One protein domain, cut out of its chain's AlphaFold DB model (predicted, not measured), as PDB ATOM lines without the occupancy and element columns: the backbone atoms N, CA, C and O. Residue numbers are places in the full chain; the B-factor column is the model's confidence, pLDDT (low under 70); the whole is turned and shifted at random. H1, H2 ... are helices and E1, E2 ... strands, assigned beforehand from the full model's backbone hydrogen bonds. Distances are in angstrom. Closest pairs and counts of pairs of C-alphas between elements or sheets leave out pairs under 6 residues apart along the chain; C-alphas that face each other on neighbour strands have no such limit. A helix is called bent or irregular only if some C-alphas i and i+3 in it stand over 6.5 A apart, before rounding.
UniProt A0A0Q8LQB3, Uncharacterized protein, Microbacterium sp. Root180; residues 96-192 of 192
ATOM      1  N   PRO A  96      20.285  -1.911 -13.984       93.62
ATOM      2  CA  PRO A  96      20.388  -3.358 -13.983       93.62
ATOM      3  C   PRO A  96      21.854  -3.779 -14.031       93.62
ATOM      4  O   PRO A  96      22.717  -3.062 -14.532       93.62
ATOM      5  N   THR A  97      22.125  -4.961 -13.517       95.56
ATOM      6  CA  THR A  97      23.422  -5.620 -13.629       95.56
ATOM      7  C   THR A  97      23.579  -6.271 -15.004       95.56
ATOM      8  O   THR A  97      22.598  -6.571 -15.689       95.56
ATOM      9  N   GLU A  98      24.822  -6.538 -15.408       95.44
ATOM     10  CA  GLU A  98      25.112  -7.327 -16.611       95.44
ATOM     11  C   GLU A  98      24.383  -8.683 -16.593       95.44
ATOM     12  O   GLU A  98      23.781  -9.079 -17.594       95.44
ATOM     13  N   ASP A  99      24.405  -9.372 -15.449       95.31
ATOM     14  CA  ASP A  99      23.793 -10.692 -15.288       95.31
ATOM     15  C   ASP A  99      22.274 -10.654 -15.497       95.31
ATOM     16  O   ASP A  99      21.721 -11.552 -16.131       95.31
ATOM     17  N   GLU A 100      21.594  -9.598 -15.038       95.44
ATOM     18  CA  GLU A 100      20.158  -9.407 -15.273       95.44
ATOM     19  C   GLU A 100      19.847  -9.221 -16.764       95.44
ATOM     20  O   GLU A 100      18.927  -9.854 -17.286       95.44
ATOM     21  N   ILE A 101      20.635  -8.408 -17.478       96.62
ATOM     22  CA  ILE A 101      20.460  -8.196 -18.924       96.62
ATOM     23  C   ILE A 101      20.755  -9.489 -19.693       96.62
ATOM     24  O   ILE A 101      20.004  -9.864 -20.596       96.62
ATOM     25  N   ARG A 102      21.825 -10.203 -19.328       96.38
ATOM     26  CA  ARG A 102      22.228 -11.459 -19.971       96.38
ATOM     27  C   ARG A 102      21.201 -12.566 -19.751       96.38
ATOM     28  O   ARG A 102      20.875 -13.284 -20.701       96.38
ATOM     29  N   ALA A 103      20.684 -12.699 -18.531       95.56
ATOM     30  CA  ALA A 103      19.639 -13.663 -18.201       95.56
ATOM     31  C   ALA A 103      18.348 -13.361 -18.970       95.56
ATOM     32  O   ALA A 103      17.766 -14.269 -19.566       95.56
ATOM     33  N   TYR A 104      17.951 -12.086 -19.028       95.75
ATOM     34  CA  TYR A 104      16.802 -11.643 -19.814       95.75
ATOM     35  C   TYR A 104      16.967 -11.977 -21.302       95.75
ATOM     36  O   TYR A 104      16.111 -12.642 -21.880       95.75
ATOM     37  N   LEU A 105      18.096 -11.605 -21.915       95.56
ATOM     38  CA  LEU A 105      18.371 -11.908 -23.322       95.56
ATOM     39  C   LEU A 105      18.386 -13.416 -23.597       95.56
ATOM     40  O   LEU A 105      17.807 -13.861 -24.583       95.56
ATOM     41  N   SER A 106      19.013 -14.216 -22.734       94.94
ATOM     42  CA  SER A 106      19.055 -15.674 -22.914       94.94
ATOM     43  C   SER A 106      17.643 -16.268 -22.864       94.94
ATOM     44  O   SER A 106      17.283 -17.068 -23.728       94.94
ATOM     45  N   SER A 107      16.811 -15.801 -21.926       95.00
ATOM     46  CA  SER A 107      15.401 -16.187 -21.814       95.00
ATOM     47  C   SER A 107      14.590 -15.804 -23.057       95.00
ATOM     48  O   SER A 107      13.924 -16.662 -23.634       95.00
ATOM     49  N   GLU A 108      14.676 -14.550 -23.511       94.19
ATOM     50  CA  GLU A 108      13.936 -14.054 -24.683       94.19
ATOM     51  C   GLU A 108      14.341 -14.763 -25.984       94.19
ATOM     52  O   GLU A 108      13.512 -15.008 -26.863       94.19
ATOM     53  N   LEU A 109      15.614 -15.142 -26.105       94.12
ATOM     54  CA  LEU A 109      16.130 -15.889 -27.252       94.12
ATOM     55  C   LEU A 109      15.890 -17.406 -27.143       94.12
ATOM     56  O   LEU A 109      16.232 -18.154 -28.066       94.12
ATOM     57  N   GLY A 110      15.315 -17.878 -26.032       94.12
ATOM     58  CA  GLY A 110      15.080 -19.298 -25.769       94.12
ATOM     59  C   GLY A 110      16.366 -20.121 -25.678       94.12
ATOM     60  O   GLY A 110      16.361 -21.295 -26.052       94.12
ATOM     61  N   GLN A 111      17.465 -19.505 -25.237       94.50
ATOM     62  CA  GLN A 111      18.776 -20.136 -25.083       94.50
ATOM     63  C   GLN A 111      19.121 -20.336 -23.607       94.50
ATOM     64  O   GLN A 111      18.671 -19.586 -22.741       94.50
ATOM     65  N   HIS A 112      19.948 -21.341 -23.312       93.19
ATOM     66  CA  HIS A 112      20.480 -21.508 -21.960       93.19
ATOM     67  C   HIS A 112      21.560 -20.458 -21.665       93.19
ATOM     68  O   HIS A 112      21.577 -19.885 -20.578       93.19
ATOM     69  N   ALA A 113      22.405 -20.169 -22.657       92.69
ATOM     70  CA  ALA A 113      23.357 -19.068 -22.649       92.69
ATOM     71  C   ALA A 113      23.382 -18.349 -24.010       92.69
ATOM     72  O   ALA A 113      23.073 -18.943 -25.043       92.69
ATOM     73  N   LEU A 114      23.802 -17.078 -24.047       93.19
ATOM     74  CA  LEU A 114      23.913 -16.321 -25.308       93.19
ATOM     75  C   LEU A 114      24.856 -16.991 -26.317       93.19
ATOM     76  O   LEU A 114      24.614 -16.936 -27.521       93.19
ATOM     77  N   GLN A 115      25.884 -17.683 -25.827       92.62
ATOM     78  CA  GLN A 115      26.839 -18.435 -26.636       92.62
ATOM     79  C   GLN A 115      26.199 -19.622 -27.374       92.62
ATOM     80  O   GLN A 115      26.760 -20.099 -28.353       92.62
ATOM     81  N   ASP A 116      25.012 -20.086 -26.982       93.19
ATOM     82  CA  ASP A 116      24.322 -21.163 -27.702       93.19
ATOM     83  C   ASP A 116      23.641 -20.654 -28.989       93.19
ATOM     84  O   ASP A 116      23.375 -21.420 -29.925       93.19
ATOM     85  N   ALA A 117      23.441 -19.335 -29.094       93.50
ATOM     86  CA  ALA A 117      22.782 -18.691 -30.224       93.50
ATOM     87  C   ALA A 117      23.550 -18.843 -31.553       93.50
ATOM     88  O   ALA A 117      22.963 -18.651 -32.617       93.50
ATOM     89  N   CYS A 118      24.837 -19.228 -31.529       89.38
ATOM     90  CA  CYS A 118      25.676 -19.382 -32.728       89.38
ATOM     91  C   CYS A 118      25.096 -20.357 -33.766       89.38
ATOM     92  O   CYS A 118      25.449 -20.297 -34.942       89.38
ATOM     93  N   THR A 119      24.252 -21.295 -33.331       89.81
ATOM     94  CA  THR A 119      23.689 -22.353 -34.182       89.81
ATOM     95  C   THR A 119      22.387 -21.955 -34.880       89.81
ATOM     96  O   THR A 119      21.877 -22.720 -35.700       89.81
ATOM     97  N   ILE A 120      21.847 -20.772 -34.572       91.38
ATOM     98  CA  ILE A 120      20.542 -20.314 -35.043       91.38
ATOM     99  C   ILE A 120      20.720 -18.993 -35.800       91.38
ATOM    100  O   ILE A 120      20.936 -17.941 -35.202       91.38
ATOM    101  N   ASP A 121      20.584 -19.039 -37.128       89.31
ATOM    102  CA  ASP A 121      20.932 -17.932 -38.036       89.31
ATOM    103  C   ASP A 121      20.319 -16.572 -37.645       89.31
ATOM    104  O   ASP A 121      20.989 -15.541 -37.717       89.31
ATOM    105  N   ASN A 122      19.057 -16.549 -37.199       90.44
ATOM    106  CA  ASN A 122      18.334 -15.312 -36.878       90.44
ATOM    107  C   ASN A 122      18.661 -14.717 -35.498       90.44
ATOM    108  O   ASN A 122      18.204 -13.612 -35.204       90.44
ATOM    109  N   ILE A 123      19.419 -15.424 -34.658       93.81
ATOM    110  CA  ILE A 123      19.889 -14.927 -33.352       93.81
ATOM    111  C   ILE A 123      21.405 -15.073 -33.176       93.81
ATOM    112  O   ILE A 123      21.939 -14.735 -32.122       93.81
ATOM    113  N   ALA A 124      22.113 -15.515 -34.220       94.38
ATOM    114  CA  ALA A 124      23.555 -15.729 -34.207       94.38
ATOM    115  C   ALA A 124      24.351 -14.475 -33.815       94.38
ATOM    116  O   ALA A 124      25.490 -14.597 -33.374       94.38
ATOM    117  N   TRP A 125      23.764 -13.279 -33.917       94.19
ATOM    118  CA  TRP A 125      24.334 -12.031 -33.406       94.19
ATOM    119  C   TRP A 125      24.693 -12.077 -31.910       94.19
ATOM    120  O   TRP A 125      25.658 -11.436 -31.506       94.19
ATOM    121  N   ALA A 126      23.957 -12.839 -31.091       95.44
ATOM    122  CA  ALA A 126      24.148 -12.884 -29.637       95.44
ATOM    123  C   ALA A 126      25.337 -13.760 -29.200       95.44
ATOM    124  O   ALA A 126      25.873 -13.582 -28.111       95.44
ATOM    125  N   CYS A 127      25.771 -14.674 -30.073       94.88
ATOM    126  CA  CYS A 127      26.823 -15.669 -29.836       94.88
ATOM    127  C   CYS A 127      28.126 -15.075 -29.277       94.88
ATOM    128  O   CYS A 127      28.727 -15.628 -28.358       94.88
ATOM    129  N   ASN A 128      28.555 -13.942 -29.836       95.44
ATOM    130  CA  ASN A 128      29.860 -13.346 -29.561       95.44
ATOM    131  C   ASN A 128      29.801 -12.207 -28.532       95.44
ATOM    132  O   ASN A 128      30.790 -11.489 -28.388       95.44
ATOM    133  N   VAL A 129      28.667 -12.029 -27.842       96.75
ATOM    134  CA  VAL A 129      28.499 -11.011 -26.794       96.75
ATOM    135  C   VAL A 129      29.319 -11.391 -25.563       96.75
ATOM    136  O   VAL A 129      28.991 -12.327 -24.826       96.75
ATOM    137  N   GLU A 130      30.390 -10.634 -25.350       96.06
ATOM    138  CA  GLU A 130      31.340 -10.819 -24.261       96.06
ATOM    139  C   GLU A 130      30.878 -10.100 -23.002       96.06
ATOM    140  O   GLU A 130      30.769 -10.752 -21.968       96.06
ATOM    141  N   SER A 131      30.516  -8.816 -23.101       97.06
ATOM    142  CA  SER A 131      30.023  -8.025 -21.969       97.06
ATOM    143  C   SER A 131      28.841  -7.126 -22.332       97.06
ATOM    144  O   SER A 131      28.659  -6.737 -23.491       97.06
ATOM    145  N   LEU A 132      28.027  -6.811 -21.323       97.44
ATOM    146  CA  LEU A 132      26.876  -5.911 -21.406       97.44
ATOM    147  C   LEU A 132      26.983  -4.889 -20.273       97.44
ATOM    148  O   LEU A 132      26.686  -5.203 -19.126       97.44
ATOM    149  N   GLU A 133      27.406  -3.670 -20.594       97.75
ATOM    150  CA  GLU A 133      27.669  -2.615 -19.616       97.75
ATOM    151  C   GLU A 133      26.594  -1.517 -19.691       97.75
ATOM    152  O   GLU A 133      26.606  -0.678 -20.603       97.75
ATOM    153  N   PRO A 134      25.623  -1.500 -18.763       96.56
ATOM    154  CA  PRO A 134      24.628  -0.442 -18.706       96.56
ATOM    155  C   PRO A 134      25.273   0.837 -18.167       96.56
ATOM    156  O   PRO A 134      25.588   0.953 -16.987       96.56
ATOM    157  N   VAL A 135      25.434   1.830 -19.040       96.00
ATOM    158  CA  VAL A 135      26.007   3.143 -18.696       96.00
ATOM    159  C   VAL A 135      24.951   4.045 -18.059       96.00
ATOM    160  O   VAL A 135      25.224   4.864 -17.180       96.00
ATOM    161  N   SER A 136      23.705   3.920 -18.516       94.88
ATOM    162  CA  SER A 136      22.553   4.623 -17.959       94.88
ATOM    163  C   SER A 136      21.275   3.823 -18.192       94.88
ATOM    164  O   SER A 136      21.258   2.868 -18.957       94.88
ATOM    165  N   VAL A 137      20.152   4.267 -17.623       92.69
ATOM    166  CA  VAL A 137      18.831   3.670 -17.907       92.69
ATOM    167  C   VAL A 137      18.434   3.718 -19.392       92.69
ATOM    168  O   VAL A 137      17.519   3.009 -19.800       92.69
ATOM    169  N   ALA A 138      19.087   4.573 -20.187       95.44
ATOM    170  CA  ALA A 138      18.797   4.777 -21.601       95.44
ATOM    171  C   ALA A 138      19.945   4.356 -22.533       95.44
ATOM    172  O   ALA A 138      19.798   4.501 -23.749       95.44
ATOM    173  N   GLU A 139      21.066   3.860 -21.999       96.81
ATOM    174  CA  GLU A 139      22.277   3.570 -22.772       96.81
ATOM    175  C   GLU A 139      22.982   2.301 -22.292       96.81
ATOM    176  O   GLU A 139      23.242   2.141 -21.100       96.81
ATOM    177  N   LEU A 140      23.318   1.438 -23.251       98.00
ATOM    178  CA  LEU A 140      24.003   0.166 -23.051       98.00
ATOM    179  C   LEU A 140      25.205   0.069 -23.996       98.00
ATOM    180  O   LEU A 140      25.056   0.251 -25.209       98.00
ATOM    181  N   ILE A 141      26.375  -0.245 -23.447       98.25
ATOM    182  CA  ILE A 141      27.562  -0.615 -24.218       98.25
ATOM    183  C   ILE A 141      27.637  -2.137 -24.276       98.25
ATOM    184  O   ILE A 141      27.427  -2.828 -23.282       98.25
ATOM    185  N   VAL A 142      27.913  -2.665 -25.460       98.19
ATOM    186  CA  VAL A 142      27.991  -4.098 -25.724       98.19
ATOM    187  C   VAL A 142      29.355  -4.391 -26.308       98.19
ATOM    188  O   VAL A 142      29.670  -3.911 -27.394       98.19
ATOM    189  N   THR A 143      30.136  -5.221 -25.631       98.25
ATOM    190  CA  THR A 143      31.395  -5.713 -26.193       98.25
ATOM    191  C   THR A 143      31.128  -7.026 -26.899       98.25
ATOM    192  O   THR A 143      30.589  -7.962 -26.300       98.25
ATOM    193  N   ILE A 144      31.508  -7.115 -28.171       97.38
ATOM    194  CA  ILE A 144      31.510  -8.377 -28.908       97.38
ATOM    195  C   ILE A 144      32.933  -8.741 -29.306       97.38
ATOM    196  O   ILE A 144      33.693  -7.889 -29.750       97.38
ATOM    197  N   THR A 145      33.286 -10.021 -29.210       95.44
ATOM    198  CA  THR A 145      34.612 -10.487 -29.655       95.44
ATOM    199  C   THR A 145      34.795 -10.315 -31.163       95.44
ATOM    200  O   THR A 145      35.872  -9.949 -31.625       95.44
ATOM    201  N   GLN A 146      33.736 -10.579 -31.934       92.44
ATOM    202  CA  GLN A 146      33.647 -10.326 -33.371       92.44
ATOM    203  C   GLN A 146      32.181 -10.387 -33.841       92.44
ATOM    204  O   GLN A 146      31.374 -11.112 -33.249       92.44
ATOM    205  N   PRO A 147      31.807  -9.708 -34.939       91.19
ATOM    206  CA  PRO A 147      30.497  -9.896 -35.551       91.19
ATOM    207  C   PRO A 147      30.321 -11.321 -36.095       91.19
ATOM    208  O   PRO A 147      31.222 -11.894 -36.715       91.19
ATOM    209  N   SER A 148      29.145 -11.907 -35.878       92.38
ATOM    210  CA  SER A 148      28.784 -13.189 -36.491       92.38
ATOM    211  C   SER A 148      28.674 -13.059 -38.011       92.38
ATOM    212  O   SER A 148      28.398 -11.988 -38.548       92.38
ATOM    213  N   LYS A 149      28.878 -14.160 -38.743       90.62
ATOM    214  CA  LYS A 149      28.828 -14.137 -40.210       90.62
ATOM    215  C   LYS A 149      27.483 -13.587 -40.699       90.62
ATOM    216  O   LYS A 149      26.443 -14.165 -40.405       90.62
ATOM    217  N   GLY A 150      27.535 -12.530 -41.508       90.31
ATOM    218  CA  GLY A 150      26.342 -11.888 -42.063       90.31
ATOM    219  C   GLY A 150      25.633 -10.930 -41.106       90.31
ATOM    220  O   GLY A 150      24.525 -10.528 -41.428       90.31
ATOM    221  N   TRP A 151      26.261 -10.587 -39.978       93.06
ATOM    222  CA  TRP A 151      25.796  -9.576 -39.038       93.06
ATOM    223  C   TRP A 151      26.809  -8.436 -38.949       93.06
ATOM    224  O   TRP A 151      28.002  -8.676 -38.760       93.06
ATOM    225  N   GLU A 152      26.338  -7.199 -39.056       95.25
ATOM    226  CA  GLU A 152      27.144  -5.997 -38.809       95.25
ATOM    227  C   GLU A 152      26.920  -5.453 -37.389       95.25
ATOM    228  O   GLU A 152      25.876  -5.688 -36.779       95.25
ATOM    229  N   GLY A 153      27.871  -4.680 -36.846       94.50
ATOM    230  CA  GLY A 153      27.760  -4.122 -35.488       94.50
ATOM    231  C   GLY A 153      26.494  -3.278 -35.276       94.50
ATOM    232  O   GLY A 153      25.880  -3.331 -34.212       94.50
ATOM    233  N   VAL A 154      26.036  -2.567 -36.311       97.38
ATOM    234  CA  VAL A 154      24.768  -1.812 -36.289       97.38
ATOM    235  C   VAL A 154      23.552  -2.737 -36.171       97.38
ATOM    236  O   VAL A 154      22.604  -2.421 -35.452       97.38
ATOM    237  N   GLU A 155      23.562  -3.889 -36.841       96.81
ATOM    238  CA  GLU A 155      22.467  -4.862 -36.777       96.81
ATOM    239  C   GLU A 155      22.411  -5.545 -35.408       96.81
ATOM    240  O   GLU A 155      21.326  -5.722 -34.856       96.81
ATOM    241  N   VAL A 156      23.578  -5.847 -34.823       96.88
ATOM    242  CA  VAL A 156      23.698  -6.327 -33.437       96.88
ATOM    243  C   VAL A 156      23.127  -5.288 -32.467       96.88
ATOM    244  O   VAL A 156      22.294  -5.623 -31.622       96.88
ATOM    245  N   ALA A 157      23.510  -4.014 -32.617       98.00
ATOM    246  CA  ALA A 157      23.024  -2.923 -31.773       98.00
ATOM    247  C   ALA A 157      21.494  -2.791 -31.848       98.00
ATOM    248  O   ALA A 157      20.820  -2.665 -30.823       98.00
ATOM    249  N   LEU A 158      20.936  -2.862 -33.060       97.25
ATOM    250  CA  LEU A 158      19.496  -2.799 -33.287       97.25
ATOM    251  C   LEU A 158      18.770  -3.999 -32.671       97.25
ATOM    252  O   LEU A 158      17.722  -3.821 -32.051       97.25
ATOM    253  N   ALA A 159      19.314  -5.208 -32.823       95.75
ATOM    254  CA  ALA A 159      18.737  -6.414 -32.244       95.75
ATOM    255  C   ALA A 159      18.681  -6.312 -30.714       95.75
ATOM    256  O   ALA A 159      17.604  -6.439 -30.136       95.75
ATOM    257  N   ILE A 160      19.801  -5.980 -30.065       96.38
ATOM    258  CA  ILE A 160      19.864  -5.817 -28.606       96.38
ATOM    259  C   ILE A 160      18.887  -4.746 -28.141       96.38
ATOM    260  O   ILE A 160      18.114  -4.993 -27.219       96.38
ATOM    261  N   ARG A 161      18.851  -3.585 -28.804       96.56
ATOM    262  CA  ARG A 161      17.899  -2.530 -28.452       96.56
ATOM    263  C   ARG A 161      16.453  -3.004 -28.577       96.56
ATOM    264  O   ARG A 161      15.628  -2.635 -27.752       96.56
ATOM    265  N   ASN A 162      16.130  -3.817 -29.580       95.00
ATOM    266  CA  ASN A 162      14.773  -4.327 -29.766       95.00
ATOM    267  C   ASN A 162      14.374  -5.372 -28.721       95.00
ATOM    268  O   ASN A 162      13.199  -5.437 -28.392       95.00
ATOM    269  N   PHE A 163      15.304  -6.170 -28.194       93.81
ATOM    270  CA  PHE A 163      14.996  -7.117 -27.118       93.81
ATOM    271  C   PHE A 163      15.003  -6.435 -25.751       93.81
ATOM    272  O   PHE A 163      14.029  -6.503 -25.007       93.81
ATOM    273  N   VAL A 164      16.094  -5.741 -25.432       94.75
ATOM    274  CA  VAL A 164      16.326  -5.119 -24.125       94.75
ATOM    275  C   VAL A 164      15.557  -3.806 -23.984       94.75
ATOM    276  O   VAL A 164      15.217  -3.416 -22.886       94.75
ATOM    277  N   GLY A 165      15.223  -3.098 -25.055       90.56
ATOM    278  CA  GLY A 165      14.398  -1.886 -24.971       90.56
ATOM    279  C   GLY A 165      12.893  -2.142 -25.048       90.56
ATOM    280  O   GLY A 165      12.117  -1.204 -24.872       90.56
ATOM    281  N   ALA A 166      12.457  -3.372 -25.339       85.38
ATOM    282  CA  ALA A 166      11.044  -3.687 -25.518       85.38
ATOM    283  C   ALA A 166      10.429  -4.351 -24.282       85.38
ATOM    284  O   ALA A 166      11.033  -5.211 -23.655       85.38
ATOM    285  N   GLY A 167       9.174  -3.996 -24.000       73.81
ATOM    286  CA  GLY A 167       8.361  -4.646 -22.971       73.81
ATOM    287  C   GLY A 167       8.485  -4.019 -21.582       73.81
ATOM    288  O   GLY A 167       9.477  -3.380 -21.244       73.81
ATOM    289  N   SER A 168       7.436  -4.186 -20.772       80.50
ATOM    290  CA  SER A 168       7.406  -3.740 -19.371       80.50
ATOM    291  C   SER A 168       8.331  -4.546 -18.465       80.50
ATOM    292  O   SER A 168       8.725  -4.048 -17.416       80.50
ATOM    293  N   ASP A 169       8.650  -5.769 -18.881       89.94
ATOM    294  CA  ASP A 169       9.366  -6.759 -18.075       89.94
ATOM    295  C   ASP A 169      10.871  -6.761 -18.386       89.94
ATOM    296  O   ASP A 169      11.635  -7.534 -17.813       89.94
ATOM    297  N   SER A 170      11.300  -5.881 -19.295       93.94
ATOM    298  CA  SER A 170      12.706  -5.685 -19.609       93.94
ATOM    299  C   SER A 170      13.470  -5.080 -18.417       93.94
ATOM    300  O   SER A 170      12.936  -4.209 -17.724       93.94
ATOM    301  N   PRO A 171      14.755  -5.442 -18.226       94.31
ATOM    302  CA  PRO A 171      15.643  -4.765 -17.282       94.31
ATOM    303  C   PRO A 171      15.963  -3.307 -17.671       94.31
ATOM    304  O   PRO A 171      16.335  -2.513 -16.810       94.31
ATOM    305  N   MET A 172      15.811  -2.915 -18.945       95.19
ATOM    306  CA  MET A 172      16.024  -1.536 -19.421       95.19
ATOM    307  C   MET A 172      14.891  -1.058 -20.353       95.19
ATOM    308  O   MET A 172      15.127  -0.743 -21.519       95.19
ATOM    309  N   PRO A 173      13.655  -0.883 -19.858       94.00
ATOM    310  CA  PRO A 173      12.505  -0.516 -20.695       94.00
ATOM    311  C   PRO A 173      12.591   0.916 -21.257       94.00
ATOM    312  O   PRO A 173      11.784   1.327 -22.085       94.00
ATOM    313  N   GLN A 174      13.556   1.710 -20.779       93.25
ATOM    314  CA  GLN A 174      13.842   3.068 -21.248       93.25
ATOM    315  C   GLN A 174      15.083   3.133 -22.148       93.25
ATOM    316  O   GLN A 174      15.535   4.238 -22.464       93.25
ATOM    317  N   LEU A 175      15.637   1.983 -22.554       95.69
ATOM    318  CA  LEU A 175      16.805   1.900 -23.420       95.69
ATOM    319  C   LEU A 175      16.531   2.603 -24.752       95.69
ATOM    320  O   LEU A 175      15.582   2.283 -25.467       95.69
ATOM    321  N   LYS A 176      17.384   3.570 -25.089       96.06
ATOM    322  CA  LYS A 176      17.322   4.315 -26.351       96.06
ATOM    323  C   LYS A 176      18.532   4.020 -27.212       96.06
ATOM    324  O   LYS A 176      18.393   3.841 -28.411       96.06
ATOM    325  N   ARG A 177      19.710   3.957 -26.595       97.62
ATOM    326  CA  ARG A 177      20.992   3.855 -27.282       97.62
ATOM    327  C   ARG A 177      21.678   2.540 -26.951       97.62
ATOM    328  O   ARG A 177      21.832   2.206 -25.780       97.62
ATOM    329  N   VAL A 178      22.130   1.838 -27.980       98.19
ATOM    330  CA  VAL A 178      23.049   0.704 -27.849       98.19
ATOM    331  C   VAL A 178      24.275   0.992 -28.693       98.19
ATOM    332  O   VAL A 178      24.136   1.341 -29.866       98.19
ATOM    333  N   VAL A 179      25.457   0.856 -28.101       98.38
ATOM    334  CA  VAL A 179      26.743   0.982 -28.792       98.38
ATOM    335  C   VAL A 179      27.445  -0.364 -28.721       98.38
ATOM    336  O   VAL A 179      27.610  -0.917 -27.640       98.38
ATOM    337  N   VAL A 180      27.831  -0.899 -29.873       98.44
ATOM    338  CA  VAL A 180      28.569  -2.154 -29.988       98.44
ATOM    339  C   VAL A 180      30.027  -1.825 -30.253       98.44
ATOM    340  O   VAL A 180      30.341  -1.132 -31.223       98.44
ATOM    341  N   ILE A 181      30.902  -2.334 -29.398       98.44
ATOM    342  CA  ILE A 181      32.349  -2.164 -29.479       98.44
ATOM    343  C   ILE A 181      33.049  -3.518 -29.605       98.44
ATOM    344  O   ILE A 181      32.490  -4.561 -29.253       98.44
ATOM    345  N   ASP A 182      34.274  -3.497 -30.112       97.44
ATOM    346  CA  ASP A 182      35.191  -4.632 -30.035       97.44
ATOM    347  C   ASP A 182      35.977  -4.632 -28.700       97.44
ATOM    348  O   ASP A 182      35.893  -3.669 -27.929       97.44
ATOM    349  N   PRO A 183      36.782  -5.671 -28.401       97.00
ATOM    350  CA  PRO A 183      37.561  -5.725 -27.159       97.00
ATOM    351  C   PRO A 183      38.674  -4.666 -27.058       97.00
ATOM    352  O   PRO A 183      39.260  -4.493 -25.991       97.00
ATOM    353  N   SER A 184      39.005  -3.974 -28.154       96.88
ATOM    354  CA  SER A 184      39.947  -2.848 -28.160       96.88
ATOM    355  C   SER A 184      39.276  -1.506 -27.834       96.88
ATOM    356  O   SER A 184      39.970  -0.520 -27.576       96.88
ATOM    357  N   GLY A 185      37.938  -1.480 -27.798       95.94
ATOM    358  CA  GLY A 185      37.122  -0.288 -27.600       95.94
ATOM    359  C   GLY A 185      36.756   0.438 -28.897       95.94
ATOM    360  O   GLY A 185      36.239   1.554 -28.831       95.94
ATOM    361  N   GLU A 186      37.019  -0.150 -30.068       97.38
ATOM    362  CA  GLU A 186      36.591   0.404 -31.354       97.38
ATOM    363  C   GLU A 186      35.082   0.210 -31.531       97.38
ATOM    364  O   GLU A 186      34.556  -0.884 -31.337       97.38
ATOM    365  N   GLU A 187      34.370   1.270 -31.922       97.56
ATOM    366  CA  GLU A 187      32.942   1.183 -32.219       97.56
ATOM    367  C   GLU A 187      32.703   0.445 -33.542       97.56
ATOM    368  O   GLU A 187      33.067   0.920 -34.616       97.56
ATOM    369  N   LEU A 188      32.009  -0.688 -33.457       96.88
ATOM    370  CA  LEU A 188      31.586  -1.490 -34.605       96.88
ATOM    371  C   LEU A 188      30.211  -1.063 -35.135       96.88
ATOM    372  O   LEU A 188      29.865  -1.345 -36.284       96.88
ATOM    373  N   GLY A 189      29.396  -0.417 -34.300       97.31
ATOM    374  CA  GLY A 189      28.112   0.149 -34.698       97.31
ATOM    375  C   GLY A 189      27.266   0.625 -33.524       97.31
ATOM    376  O   GLY A 189      27.549   0.335 -32.365       97.31
ATOM    377  N   ARG A 190      26.188   1.351 -33.828       97.94
ATOM    378  CA  ARG A 190      25.248   1.870 -32.827       97.94
ATOM    379  C   ARG A 190      23.816   1.930 -33.339       97.94
ATOM    380  O   ARG A 190      23.587   2.029 -34.544       97.94
ATOM    381  N   ALA A 191      22.864   1.936 -32.412       97.75
ATOM    382  CA  ALA A 191      21.441   2.121 -32.681       97.75
ATOM    383  C   ALA A 191      20.819   3.093 -31.664       97.75
ATOM    384  O   ALA A 191      21.055   2.955 -30.465       97.75
ATOM    385  N   GLU A 192      20.000   4.041 -32.141       93.69
ATOM    386  CA  GLU A 192      19.305   5.097 -31.364       93.69
ATOM    387  C   GLU A 192      17.823   5.249 -31.732       93.69
ATOM    388  O   GLU A 192      17.474   4.959 -32.905       93.69
TER     389      GLU A 192
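What this domain is: This is residues 96 to 192 of the 192 residues of an uncharacterized protein of Microbacterium sp. Root180 (UniProt A0A0Q8LQB3). A twisted sheet of four strands forms a wall, with H3 packed on one face, where its closest neighbours are E3 and E4, and H1 over E1 on the same face; the other face is bare of named helices. The short helix H2 sits off the sheet beyond H1, and a long link, residues 165 to 176, leads from H3 back to E3. The printed part has 97 residues, with H1, H2, E1, E2, H3, E3 and E4 in that order along it. The sheet's order is E1, E2, E3, E4, mixed, and the class is mixed, helices and strands. The whole is compact, with a radius of gyration of the C-alphas of 11.8 A and spans of 31 by 29 by 19 A.

Where its parts are: H1, residues 98 to 108, begins at C-alpha 98 (25.112, -7.327, -16.611) and is 15.3 A long from first to last C-alpha. H2, residues 114 to 119, measures 10.7 A and is only just irregular: C-alphas 116 and 119 are 6.6 A apart. E1, residues 129 to 136, measures 18.9 A, and E2, residues 139 to 144, 16.3 A. H3, residues 153 to 164, begins at C-alpha 153 (27.760, -4.122, -35.488) and measures 16.2 A. E3, residues 177 to 181, measures 13.0 A. E4, residues 187 to 191, measures 11.5 A and ends at C-alpha 191 (21.441, 2.121, -32.681).

How they stand to each other: E1 and E2 form an antiparallel hairpin, with N 133 and O 141 at 2.8 A, within hydrogen-bond range. E2 and E3 are parallel, with N 142 and O 179 at 2.8 A. With H3 they make a strand-helix-strand unit, two parallel neighbour strands with a helix between them in the chain, and its crossover is right-handed. E3 and E4 form an antiparallel hairpin, with N 180 and O 189 at 2.8 A. H1 and H3 are on the same face of the sheet, making two layers, helices on one face of a sheet. The closest C-alphas of H3 and E4, Val 154 and Gly 189, are 4.2 A apart. H1 lies over E1, at a height over the sheet of 10.2 A. H3 touches H1 with residues 163 to 164 alone, about perpendicular at 84 degrees; the closest C-alphas, Leu 105 and Phe 163, are 7.0 A apart. H1 and H2 only just touch, with 3 pairs of C-alphas within 8 A, the closest Ser 106 and Leu 114 at 5.5 A. H2 is apart from H3. Each O i to N i+4 pair is within hydrogen-bond range in H1 and H3; in H2 0 of 2 are, and 1 of 3 O i to N i+3 pairs.

The domain as a whole: The two C-alphas farthest apart, those of Ser 168 and Ser 184, are 33.7 A apart. The printed part has no cut and ends at residue 192, the chain's last. The link from H3 to E3 is long, with 12 residues. The mean pLDDT of the printed part is 94.6, and no printed residue is under 70.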